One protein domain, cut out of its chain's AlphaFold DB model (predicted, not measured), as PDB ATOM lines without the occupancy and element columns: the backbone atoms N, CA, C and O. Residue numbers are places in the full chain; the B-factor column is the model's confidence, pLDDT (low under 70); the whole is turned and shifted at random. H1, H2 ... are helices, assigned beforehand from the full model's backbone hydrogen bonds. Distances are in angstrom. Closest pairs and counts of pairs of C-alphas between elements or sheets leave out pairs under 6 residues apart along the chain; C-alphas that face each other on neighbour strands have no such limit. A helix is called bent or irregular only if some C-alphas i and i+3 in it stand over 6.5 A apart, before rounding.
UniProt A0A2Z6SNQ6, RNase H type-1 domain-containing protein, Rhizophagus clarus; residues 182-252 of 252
ATOM      1  N   PRO A 182      33.188  38.477  34.585       89.56
ATOM      2  CA  PRO A 182      32.136  38.389  35.601       89.56
ATOM      3  C   PRO A 182      32.598  38.964  36.952       89.56
ATOM      4  O   PRO A 182      32.648  38.279  37.967       89.56
ATOM      5  N   THR A 183      32.980  40.238  36.952       92.94
ATOM      6  CA  THR A 183      33.331  41.010  38.148       92.94
ATOM      7  C   THR A 183      32.082  41.343  38.952       92.94
ATOM      8  O   THR A 183      30.990  41.410  38.388       92.94
ATOM      9  N   ILE A 184      32.217  41.615  40.252       94.06
ATOM     10  CA  ILE A 184      31.058  41.978  41.087       94.06
ATOM     11  C   ILE A 184      30.277  43.170  40.510       94.06
ATOM     12  O   ILE A 184      29.048  43.138  40.486       94.06
ATOM     13  N   GLU A 185      30.951  44.202  39.993       93.06
ATOM     14  CA  GLU A 185      30.259  45.339  39.363       93.06
ATOM     15  C   GLU A 185      29.560  44.958  38.046       93.06
ATOM     16  O   GLU A 185      28.551  45.567  37.692       93.06
ATOM     17  N   HIS A 186      30.043  43.934  37.337       92.00
ATOM     18  CA  HIS A 186      29.342  43.382  36.179       92.00
ATOM     19  C   HIS A 186      28.125  42.543  36.604       92.00
ATOM     20  O   HIS A 186      27.040  42.729  36.062       92.00
ATOM     21  N   LEU A 187      28.264  41.687  37.621       93.31
ATOM     22  CA  LEU A 187      27.177  40.854  38.156       93.31
ATOM     23  C   LEU A 187      26.045  41.684  38.781       93.31
ATOM     24  O   LEU A 187      24.881  41.301  38.704       93.31
ATOM     25  N   LYS A 188      26.347  42.868  39.326       93.94
ATOM     26  CA  LYS A 188      25.329  43.829  39.787       93.94
ATOM     27  C   LYS A 188      24.372  44.277  38.682       93.94
ATOM     28  O   LYS A 188      23.252  44.663  38.999       93.94
ATOM     29  N   LYS A 189      24.788  44.237  37.410       91.19
ATOM     30  CA  LYS A 189      23.927  44.604  36.275       91.19
ATOM     31  C   LYS A 189      22.833  43.568  36.021       91.19
ATOM     32  O   LYS A 189      21.773  43.942  35.537       91.19
ATOM     33  N   SER A 190      23.088  42.294  36.327       91.31
ATOM     34  CA  SER A 190      22.106  41.218  36.165       91.31
ATOM     35  C   SER A 190      21.310  40.949  37.442       91.31
ATOM     36  O   SER A 190      20.110  40.712  37.359       91.31
ATOM     37  N   LEU A 191      21.950  40.989  38.616       93.81
ATOM     38  CA  LEU A 191      21.335  40.660  39.909       93.81
ATOM     39  C   LEU A 191      21.788  41.631  41.006       93.81
ATOM     40  O   LEU A 191      22.594  41.300  41.878       93.81
ATOM     41  N   TYR A 192      21.268  42.856  40.977       94.31
ATOM     42  CA  TYR A 192      21.697  43.909  41.900       94.31
ATOM     43  C   TYR A 192      21.511  43.536  43.381       94.31
ATOM     44  O   TYR A 192      22.437  43.715  44.173       94.31
ATOM     45  N   ASP A 193      20.364  42.961  43.749       94.81
ATOM     46  CA  ASP A 193      20.021  42.685  45.151       94.81
ATOM     47  C   ASP A 193      20.958  41.676  45.820       94.81
ATOM     48  O   ASP A 193      21.289  41.821  46.996       94.81
ATOM     49  N   VAL A 194      21.451  40.701  45.054       94.50
ATOM     50  CA  VAL A 194      22.393  39.683  45.540       94.50
ATOM     51  C   VAL A 194      23.781  40.287  45.764       94.50
ATOM     52  O   VAL A 194      24.448  39.989  46.754       94.50
ATOM     53  N   TYR A 195      24.230  41.164  44.859       94.00
ATOM     54  CA  TYR A 195      25.618  41.634  44.828       94.00
ATOM     55  C   TYR A 195      25.833  43.047  45.392       94.00
ATOM     56  O   TYR A 195      26.986  43.453  45.550       94.00
ATOM     57  N   ARG A 196      24.782  43.815  45.730       91.38
ATOM     58  CA  ARG A 196      24.848  45.251  46.102       91.38
ATOM     59  C   ARG A 196      25.937  45.605  47.116       91.38
ATOM     60  O   ARG A 196      26.697  46.547  46.891       91.38
ATOM     61  N   ASN A 197      26.059  44.813  48.179       93.00
ATOM     62  CA  ASN A 197      26.968  45.074  49.300       93.00
ATOM     63  C   ASN A 197      28.286  44.291  49.190       93.00
ATOM     64  O   ASN A 197      29.121  44.345  50.092       93.00
ATOM     65  N   ILE A 198      28.485  43.555  48.094       93.38
ATOM     66  CA  ILE A 198      29.688  42.763  47.878       93.38
ATOM     67  C   ILE A 198      30.784  43.688  47.331       93.38
ATOM     68  O   ILE A 198      30.615  44.407  46.339       93.38
ATOM     69  N   LEU A 199      31.909  43.699  48.044       93.69
ATOM     70  CA  LEU A 199      33.168  44.309  47.625       93.69
ATOM     71  C   LEU A 199      34.033  43.247  46.935       93.69
ATOM     72  O   LEU A 199      33.630  42.099  46.790       93.69
ATOM     73  N   CYS A 200      35.246  43.612  46.526       93.00
ATOM     74  CA  CYS A 200      36.187  42.659  45.949       93.00
ATOM     75  C   CYS A 200      36.358  41.410  46.815       93.00
ATOM     76  O   CYS A 200      36.669  41.511  48.005       93.00
ATOM     77  N   VAL A 201      36.222  40.244  46.181       90.25
ATOM     78  CA  VAL A 201      36.210  38.935  46.853       90.25
ATOM     79  C   VAL A 201      37.530  38.678  47.584       90.25
ATOM     80  O   VAL A 201      37.551  38.104  48.670       90.25
ATOM     81  N   HIS A 202      38.634  39.185  47.031       90.06
ATOM     82  CA  HIS A 202      39.968  38.993  47.590       90.06
ATOM     83  C   HIS A 202      40.306  39.971  48.717       90.06
ATOM     84  O   HIS A 202      40.739  39.562  49.790       90.06
ATOM     85  N   CYS A 203      40.166  41.280  48.481       90.88
ATOM     86  CA  CYS A 203      40.640  42.279  49.444       90.88
ATOM     87  C   CYS A 203      39.553  42.828  50.369       90.88
ATOM     88  O   CYS A 203      39.905  43.446  51.371       90.88
ATOM     89  N   LYS A 204      38.272  42.670  50.011       91.56
ATOM     90  CA  LYS A 204      37.092  43.172  50.736       91.56
ATOM     91  C   LYS A 204      37.124  44.674  51.069       91.56
ATOM     92  O   LYS A 204      36.477  45.108  52.011       91.56
ATOM     93  N   LYS A 205      37.890  45.479  50.319       89.00
ATOM     94  CA  LYS A 205      38.112  46.916  50.604       89.00
ATOM     95  C   LYS A 205      37.479  47.869  49.598       89.00
ATOM     96  O   LYS A 205      37.064  48.957  49.974       89.00
ATOM     97  N   LYS A 206      37.464  47.506  48.315       91.88
ATOM     98  CA  LYS A 206      36.969  48.356  47.219       91.88
ATOM     99  C   LYS A 206      36.016  47.571  46.323       91.88
ATOM    100  O   LYS A 206      36.023  46.341  46.348       91.88
ATOM    101  N   LYS A 207      35.222  48.294  45.530       93.25
ATOM    102  CA  LYS A 207      34.367  47.728  44.478       93.25
ATOM    103  C   LYS A 207      35.212  46.971  43.453       93.25
ATOM    104  O   LYS A 207      36.283  47.439  43.066       93.25
ATOM    105  N   GLU A 208      34.734  45.810  43.021       93.75
ATOM    106  CA  GLU A 208      35.431  44.980  42.037       93.75
ATOM    107  C   GLU A 208      35.008  45.355  40.619       93.75
ATOM    108  O   GLU A 208      34.060  44.802  40.067       93.75
ATOM    109  N   THR A 209      35.704  46.332  40.047       93.56
ATOM    110  CA  THR A 209      35.613  46.660  38.620       93.56
ATOM    111  C   THR A 209      36.589  45.805  37.814       93.56
ATOM    112  O   THR A 209      37.538  45.255  38.380       93.56
ATOM    113  N   PHE A 210      36.422  45.755  36.487       91.94
ATOM    114  CA  PHE A 210      37.382  45.112  35.580       91.94
ATOM    115  C   PHE A 210      38.829  45.543  35.875       91.94
ATOM    116  O   PHE A 210      39.689  44.703  36.123       91.94
ATOM    117  N   GLN A 211      39.081  46.852  35.970       91.19
ATOM    118  CA  GLN A 211      40.414  47.385  36.272       91.19
ATOM    119  C   GLN A 211      40.911  47.014  37.679       91.19
ATOM    120  O   GLN A 211      42.114  46.847  37.917       91.19
ATOM    121  N   TYR A 212      39.995  46.886  38.641       93.06
ATOM    122  CA  TYR A 212      40.362  46.565  40.012       93.06
ATOM    123  C   TYR A 212      40.834  45.118  40.183       93.06
ATOM    124  O   TYR A 212      41.716  44.872  41.004       93.06
ATOM    125  N   VAL A 213      40.324  44.174  39.384       91.31
ATOM    126  CA  VAL A 213      40.776  42.769  39.406       91.31
ATOM    127  C   VAL A 213      42.295  42.676  39.227       91.31
ATOM    128  O   VAL A 213      42.968  41.955  39.967       91.31
ATOM    129  N   TRP A 214      42.848  43.474  38.315       90.12
ATOM    130  CA  TRP A 214      44.283  43.505  38.016       90.12
ATOM    131  C   TRP A 214      45.099  44.299  39.046       90.12
ATOM    132  O   TRP A 214      46.250  43.973  39.319       90.12
ATOM    133  N   THR A 215      44.517  45.339  39.648       91.38
ATOM    134  CA  THR A 215      45.222  46.247  40.580       91.38
ATOM    135  C   THR A 215      45.002  45.912  42.059       91.38
ATOM    136  O   THR A 215      45.559  46.566  42.949       91.38
ATOM    137  N   CYS A 216      44.215  44.874  42.350       93.25
ATOM    138  CA  CYS A 216      43.933  44.410  43.699       93.25
ATOM    139  C   CYS A 216      45.226  44.070  44.459       93.25
ATOM    140  O   CYS A 216      46.121  43.393  43.949       93.25
ATOM    141  N   LYS A 217      45.312  44.492  45.732       90.06
ATOM    142  CA  LYS A 217      46.502  44.274  46.579       90.06
ATOM    143  C   LYS A 217      46.878  42.792  46.683       90.06
ATOM    144  O   LYS A 217      48.064  42.483  46.726       90.06
ATOM    145  N   TYR A 218      45.880  41.909  46.701       91.50
ATOM    146  CA  TYR A 218      46.072  40.460  46.747       91.50
ATOM    147  C   TYR A 218      46.811  39.941  45.499       91.50
ATOM    148  O   TYR A 218      47.785  39.205  45.618       91.50
ATOM    149  N   ASN A 219      46.441  40.430  44.310       90.50
ATOM    150  CA  ASN A 219      47.014  40.000  43.030       90.50
ATOM    151  C   ASN A 219      48.353  40.676  42.697       90.50
ATOM    152  O   ASN A 219      49.022  40.286  41.745       90.50
ATOM    153  N   LYS A 220      48.793  41.670  43.481       89.56
ATOM    154  CA  LYS A 220      49.960  42.509  43.159       89.56
ATOM    155  C   LYS A 220      51.242  41.710  42.897       89.56
ATOM    156  O   LYS A 220      51.985  42.061  41.986       89.56
ATOM    157  N   LYS A 221      51.531  40.671  43.692       91.75
ATOM    158  CA  LYS A 221      52.738  39.841  43.502       91.75
ATOM    159  C   LYS A 221      52.651  39.047  42.198       91.75
ATOM    160  O   LYS A 221      53.589  39.082  41.415       91.75
ATOM    161  N   PHE A 222      51.509  38.411  41.961       91.75
ATOM    162  CA  PHE A 222      51.250  37.616  40.766       91.75
ATOM    163  C   PHE A 222      51.306  38.460  39.486       91.75
ATOM    164  O   PHE A 222      52.022  38.124  38.550       91.75
ATOM    165  N   MET A 223      50.651  39.624  39.486       93.19
ATOM    166  CA  MET A 223      50.674  40.543  38.346       93.19
ATOM    167  C   MET A 223      52.077  41.068  38.046       93.19
ATOM    168  O   MET A 223      52.442  41.192  36.884       93.19
ATOM    169  N   LYS A 224      52.894  41.338  39.074       92.44
ATOM    170  CA  LYS A 224      54.302  41.704  38.867       92.44
ATOM    171  C   LYS A 224      55.089  40.595  38.172       92.44
ATOM    172  O   LYS A 224      55.903  40.911  37.311       92.44
ATOM    173  N   THR A 225      54.856  39.334  38.538       95.19
ATOM    174  CA  THR A 225      55.491  38.186  37.880       95.19
ATOM    175  C   THR A 225      55.088  38.113  36.411       95.19
ATOM    176  O   THR A 225      55.969  38.131  35.560       95.19
ATOM    177  N   ILE A 226      53.785  38.165  36.111       92.44
ATOM    178  CA  ILE A 226      53.277  38.133  34.727       92.44
ATOM    179  C   ILE A 226      53.863  39.271  33.890       92.44
ATOM    180  O   ILE A 226      54.319  39.049  32.775       92.44
ATOM    181  N   ILE A 227      53.863  40.499  34.419       91.94
ATOM    182  CA  ILE A 227      54.401  41.661  33.698       91.94
ATOM    183  C   ILE A 227      55.893  41.464  33.412       91.94
ATOM    184  O   ILE A 227      56.345  41.756  32.309       91.94
ATOM    185  N   LYS A 228      56.658  40.946  34.381       93.62
ATOM    186  CA  LYS A 228      58.088  40.675  34.200       93.62
ATOM    187  C   LYS A 228      58.332  39.612  33.124       93.62
ATOM    188  O   LYS A 228      59.186  39.812  32.270       93.62
ATOM    189  N   GLU A 229      57.577  38.518  33.150       93.12
ATOM    190  CA  GLU A 229      57.659  37.456  32.138       93.12
ATOM    191  C   GLU A 229      57.293  37.975  30.744       93.12
ATOM    192  O   GLU A 229      58.016  37.722  29.784       93.12
ATOM    193  N   ALA A 230      56.230  38.774  30.635       88.44
ATOM    194  CA  ALA A 230      55.824  39.382  29.372       88.44
ATOM    195  C   ALA A 230      56.898  40.327  28.809       88.44
ATOM    196  O   ALA A 230      57.199  40.268  27.619       88.44
ATOM    197  N   ILE A 231      57.509  41.167  29.654       90.50
ATOM    198  CA  ILE A 231      58.609  42.054  29.244       90.50
ATOM    199  C   ILE A 231      59.799  41.235  28.734       90.50
ATOM    200  O   ILE A 231      60.348  41.565  27.684       90.50
ATOM    201  N   ASN A 232      60.167  40.162  29.441       91.25
ATOM    202  CA  ASN A 232      61.260  39.285  29.026       91.25
ATOM    203  C   ASN A 232      60.992  38.679  27.637       91.25
ATOM    204  O   ASN A 232      61.821  38.843  26.742       91.25
ATOM    205  N   LEU A 233      59.810  38.093  27.416       87.94
ATOM    206  CA  LEU A 233      59.423  37.524  26.116       87.94
ATOM    207  C   LEU A 233      59.469  38.558  24.982       87.94
ATOM    208  O   LEU A 233      59.962  38.273  23.890       87.94
ATOM    209  N   ILE A 234      58.997  39.782  25.238       83.88
ATOM    210  CA  ILE A 234      59.046  40.863  24.245       83.88
ATOM    211  C   ILE A 234      60.503  41.229  23.935       83.88
ATOM    212  O   ILE A 234      60.869  41.308  22.763       83.88
ATOM    213  N   SER A 235      61.352  41.394  24.951       83.06
ATOM    214  CA  SER A 235      62.773  41.704  24.743       83.06
ATOM    215  C   SER A 235      63.526  40.602  23.986       83.06
ATOM    216  O   SER A 235      64.343  40.898  23.112       83.06
ATOM    217  N   GLU A 236      63.219  39.332  24.252       81.12
ATOM    218  CA  GLU A 236      63.766  38.189  23.517       81.12
ATOM    219  C   GLU A 236      63.326  38.212  22.049       81.12
ATOM    220  O   GLU A 236      64.165  38.078  21.157       81.12
ATOM    221  N   SER A 237      62.043  38.479  21.787       75.31
ATOM    222  CA  SER A 237      61.518  38.585  20.420       75.31
ATOM    223  C   SER A 237      62.158  39.736  19.631       75.31
ATOM    224  O   SER A 237      62.552  39.545  18.480       75.31
ATOM    225  N   GLN A 238      62.371  40.894  20.270       69.75
ATOM    226  CA  GLN A 238      63.037  42.042  19.653       69.75
ATOM    227  C   GLN A 238      64.491  41.720  19.294       69.75
ATOM    228  O   GLN A 238      64.932  42.015  18.180       69.75
ATOM    229  N   ASN A 239      65.223  41.052  20.189       61.88
ATOM    230  CA  ASN A 239      66.597  40.609  19.939       61.88
ATOM    231  C   ASN A 239      66.701  39.617  18.768       61.88
ATOM    232  O   ASN A 239      67.705  39.621  18.054       61.88
ATOM    233  N   ILE A 240      65.676  38.791  18.537       59.34
ATOM    234  CA  ILE A 240      65.605  37.889  17.381       59.34
ATOM    235  C   ILE A 240      65.383  38.690  16.092       59.34
ATOM    236  O   ILE A 240      66.139  38.511  15.139       59.34
ATOM    237  N   THR A 241      64.436  39.636  16.068       53.91
ATOM    238  CA  THR A 241      64.223  40.511  14.897       53.91
ATOM    239  C   THR A 241      65.454  41.348  14.545       53.91
ATOM    240  O   THR A 241      65.775  41.457  13.363       53.91
ATOM    241  N   TRP A 242      66.193  41.871  15.534       46.09
ATOM    242  CA  TRP A 242      67.458  42.590  15.307       46.09
ATOM    243  C   TRP A 242      68.571  41.688  14.762       46.09
ATOM    244  O   TRP A 242      69.387  42.134  13.960       46.09
ATOM    245  N   LYS A 243      68.620  40.412  15.161       47.50
ATOM    246  CA  LYS A 243      69.580  39.447  14.601       47.50
ATOM    247  C   LYS A 243      69.238  39.077  13.157       47.50
ATOM    248  O   LYS A 243      70.142  39.019  12.330       47.50
ATOM    249  N   VAL A 244      67.958  38.888  12.838       49.94
ATOM    250  CA  VAL A 244      67.495  38.545  11.480       49.94
ATOM    251  C   VAL A 244      67.719  39.702  10.498       49.94
ATOM    252  O   VAL A 244      68.234  39.480   9.403       49.94
ATOM    253  N   THR A 245      67.427  40.949  10.886       46.59
ATOM    254  CA  THR A 245      67.704  42.123  10.032       46.59
ATOM    255  C   THR A 245      69.199  42.355   9.813       46.59
ATOM    256  O   THR A 245      69.596  42.757   8.722       46.59
ATOM    257  N   ARG A 246      70.056  42.031  10.791       39.56
ATOM    258  CA  ARG A 246      71.518  42.137  10.646       39.56
ATOM    259  C   ARG A 246      72.109  41.077   9.715       39.56
ATOM    260  O   ARG A 246      73.025  41.394   8.969       39.56
ATOM    261  N   ILE A 247      71.564  39.858   9.718       47.34
ATOM    262  CA  ILE A 247      71.961  38.793   8.781       47.34
ATOM    263  C   ILE A 247      71.582  39.181   7.344       47.34
ATOM    264  O   ILE A 247      72.386  39.011   6.433       47.34
ATOM    265  N   HIS A 248      70.409  39.785   7.134       40.97
ATOM    266  CA  HIS A 248      70.014  40.271   5.808       40.97
ATOM    267  C   HIS A 248      70.843  41.467   5.314       40.97
ATOM    268  O   HIS A 248      71.056  41.583   4.114       40.97
ATOM    269  N   LEU A 249      71.358  42.318   6.207       41.69
ATOM    270  CA  LEU A 249      72.225  43.452   5.849       41.69
ATOM    271  C   LEU A 249      73.713  43.085   5.694       41.69
ATOM    272  O   LEU A 249      74.492  43.926   5.266       41.69
ATOM    273  N   GLN A 250      74.121  41.861   6.041       42.56
ATOM    274  CA  GLN A 250      75.480  41.347   5.798       42.56
ATOM    275  C   GLN A 250      75.587  40.505   4.514       42.56
ATOM    276  O   GLN A 250      76.682  40.086   4.149       42.56
ATOM    277  N   HIS A 251      74.463  40.265   3.833       41.19
ATOM    278  CA  HIS A 251      74.386  39.549   2.557       41.19
ATOM    279  C   HIS A 251      74.002  40.453   1.368       41.19
ATOM    280  O   HIS A 251      73.634  39.939   0.312       41.19
ATOM    281  N   PHE A 252      74.124  41.774   1.534       37.31
ATOM    282  CA  PHE A 252      74.145  42.765   0.454       37.31
ATOM    283  C   PHE A 252      75.488  43.491   0.441       37.31
ATOM    284  O   PHE A 252      75.983  43.810   1.548       37.31
TER     285      PHE A 252
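This is residues 182 to 252 of the 252 residues of the protein "RNase H type-1 domain-containing protein" of Rhizophagus clarus (UniProt A0A2Z6SNQ6). A small body of short helices and loop bears one long, straight arm: residues 224 to 252 stick out from it, of which 224 to 249 belong to the long helix H4. In that body, H1 and H2 make one end, H3 sits at the base of the arm, and a long loop, residues 196 to 209, runs between H2 and H3. The printed part has 71 residues with four named helices, H1, H2, H3 and H4 in chain order, and no named strand; the class is all helix. The whole is extended, with a radius of gyration of the C-alphas of 21.3 A, and its C-alphas span 70 by 25 by 10 A, the arm making much of the length.

The longest helix, H4, holds residues 220 to 249 and measures 43.5 A from first to last C-alpha; it begins at C-alpha 220 at (49.960, 42.509, 43.159) and ends at C-alpha 249 at (72.225, 43.452, 5.849). Before it comes H3, residues 210 to 215, 9.4 A long. H2 is residues 192 to 195, 5.4 A long. H1 is residues 184 to 187, 5.0 A long, with C-alpha 184 at (31.058, 41.978, 41.087). No helix is bent.

H4 and H3 are close but not clearly touching, and their closest C-alphas, those of Met 223 and Trp 214, are 7.1 A apart. Their lines stand about perpendicular, at 90 degrees. H1 and H3 are apart, but only just, with their closest C-alphas 8.1 A from each other. H2 and H3 are apart. H1 and H2 are close but not clearly touching, and their closest C-alphas, those of Ile 184 and Tyr 195, are 6.6 A apart. H4 is apart from both H1 and H2. In H4 every O i to N i+4 pair is within hydrogen-bond range; in H3 it is 1 of 2, with 3 of 3 O i to N i+3 pairs within range, and H1 and H2 are too short for any O i to N i+4 pair.

The C-alphas of Asp 193 and Phe 252, the two farthest apart, are 70.2 A from each other. Residues 224 to 252, of which 224 to 249 belong to H4, stand free; without them the body has 42 residues and spans 33 by 15 by 10 A. The link from H2 to H3, 14 residues, is long, while the links from H1 to H2 and from H3 to H4 are tight. The printed part has no cut and ends at Phe 252, the chain's last residue. The mean pLDDT of the printed part is 82.2, and the model's confidence is low, under 70, at residues 238 to 252.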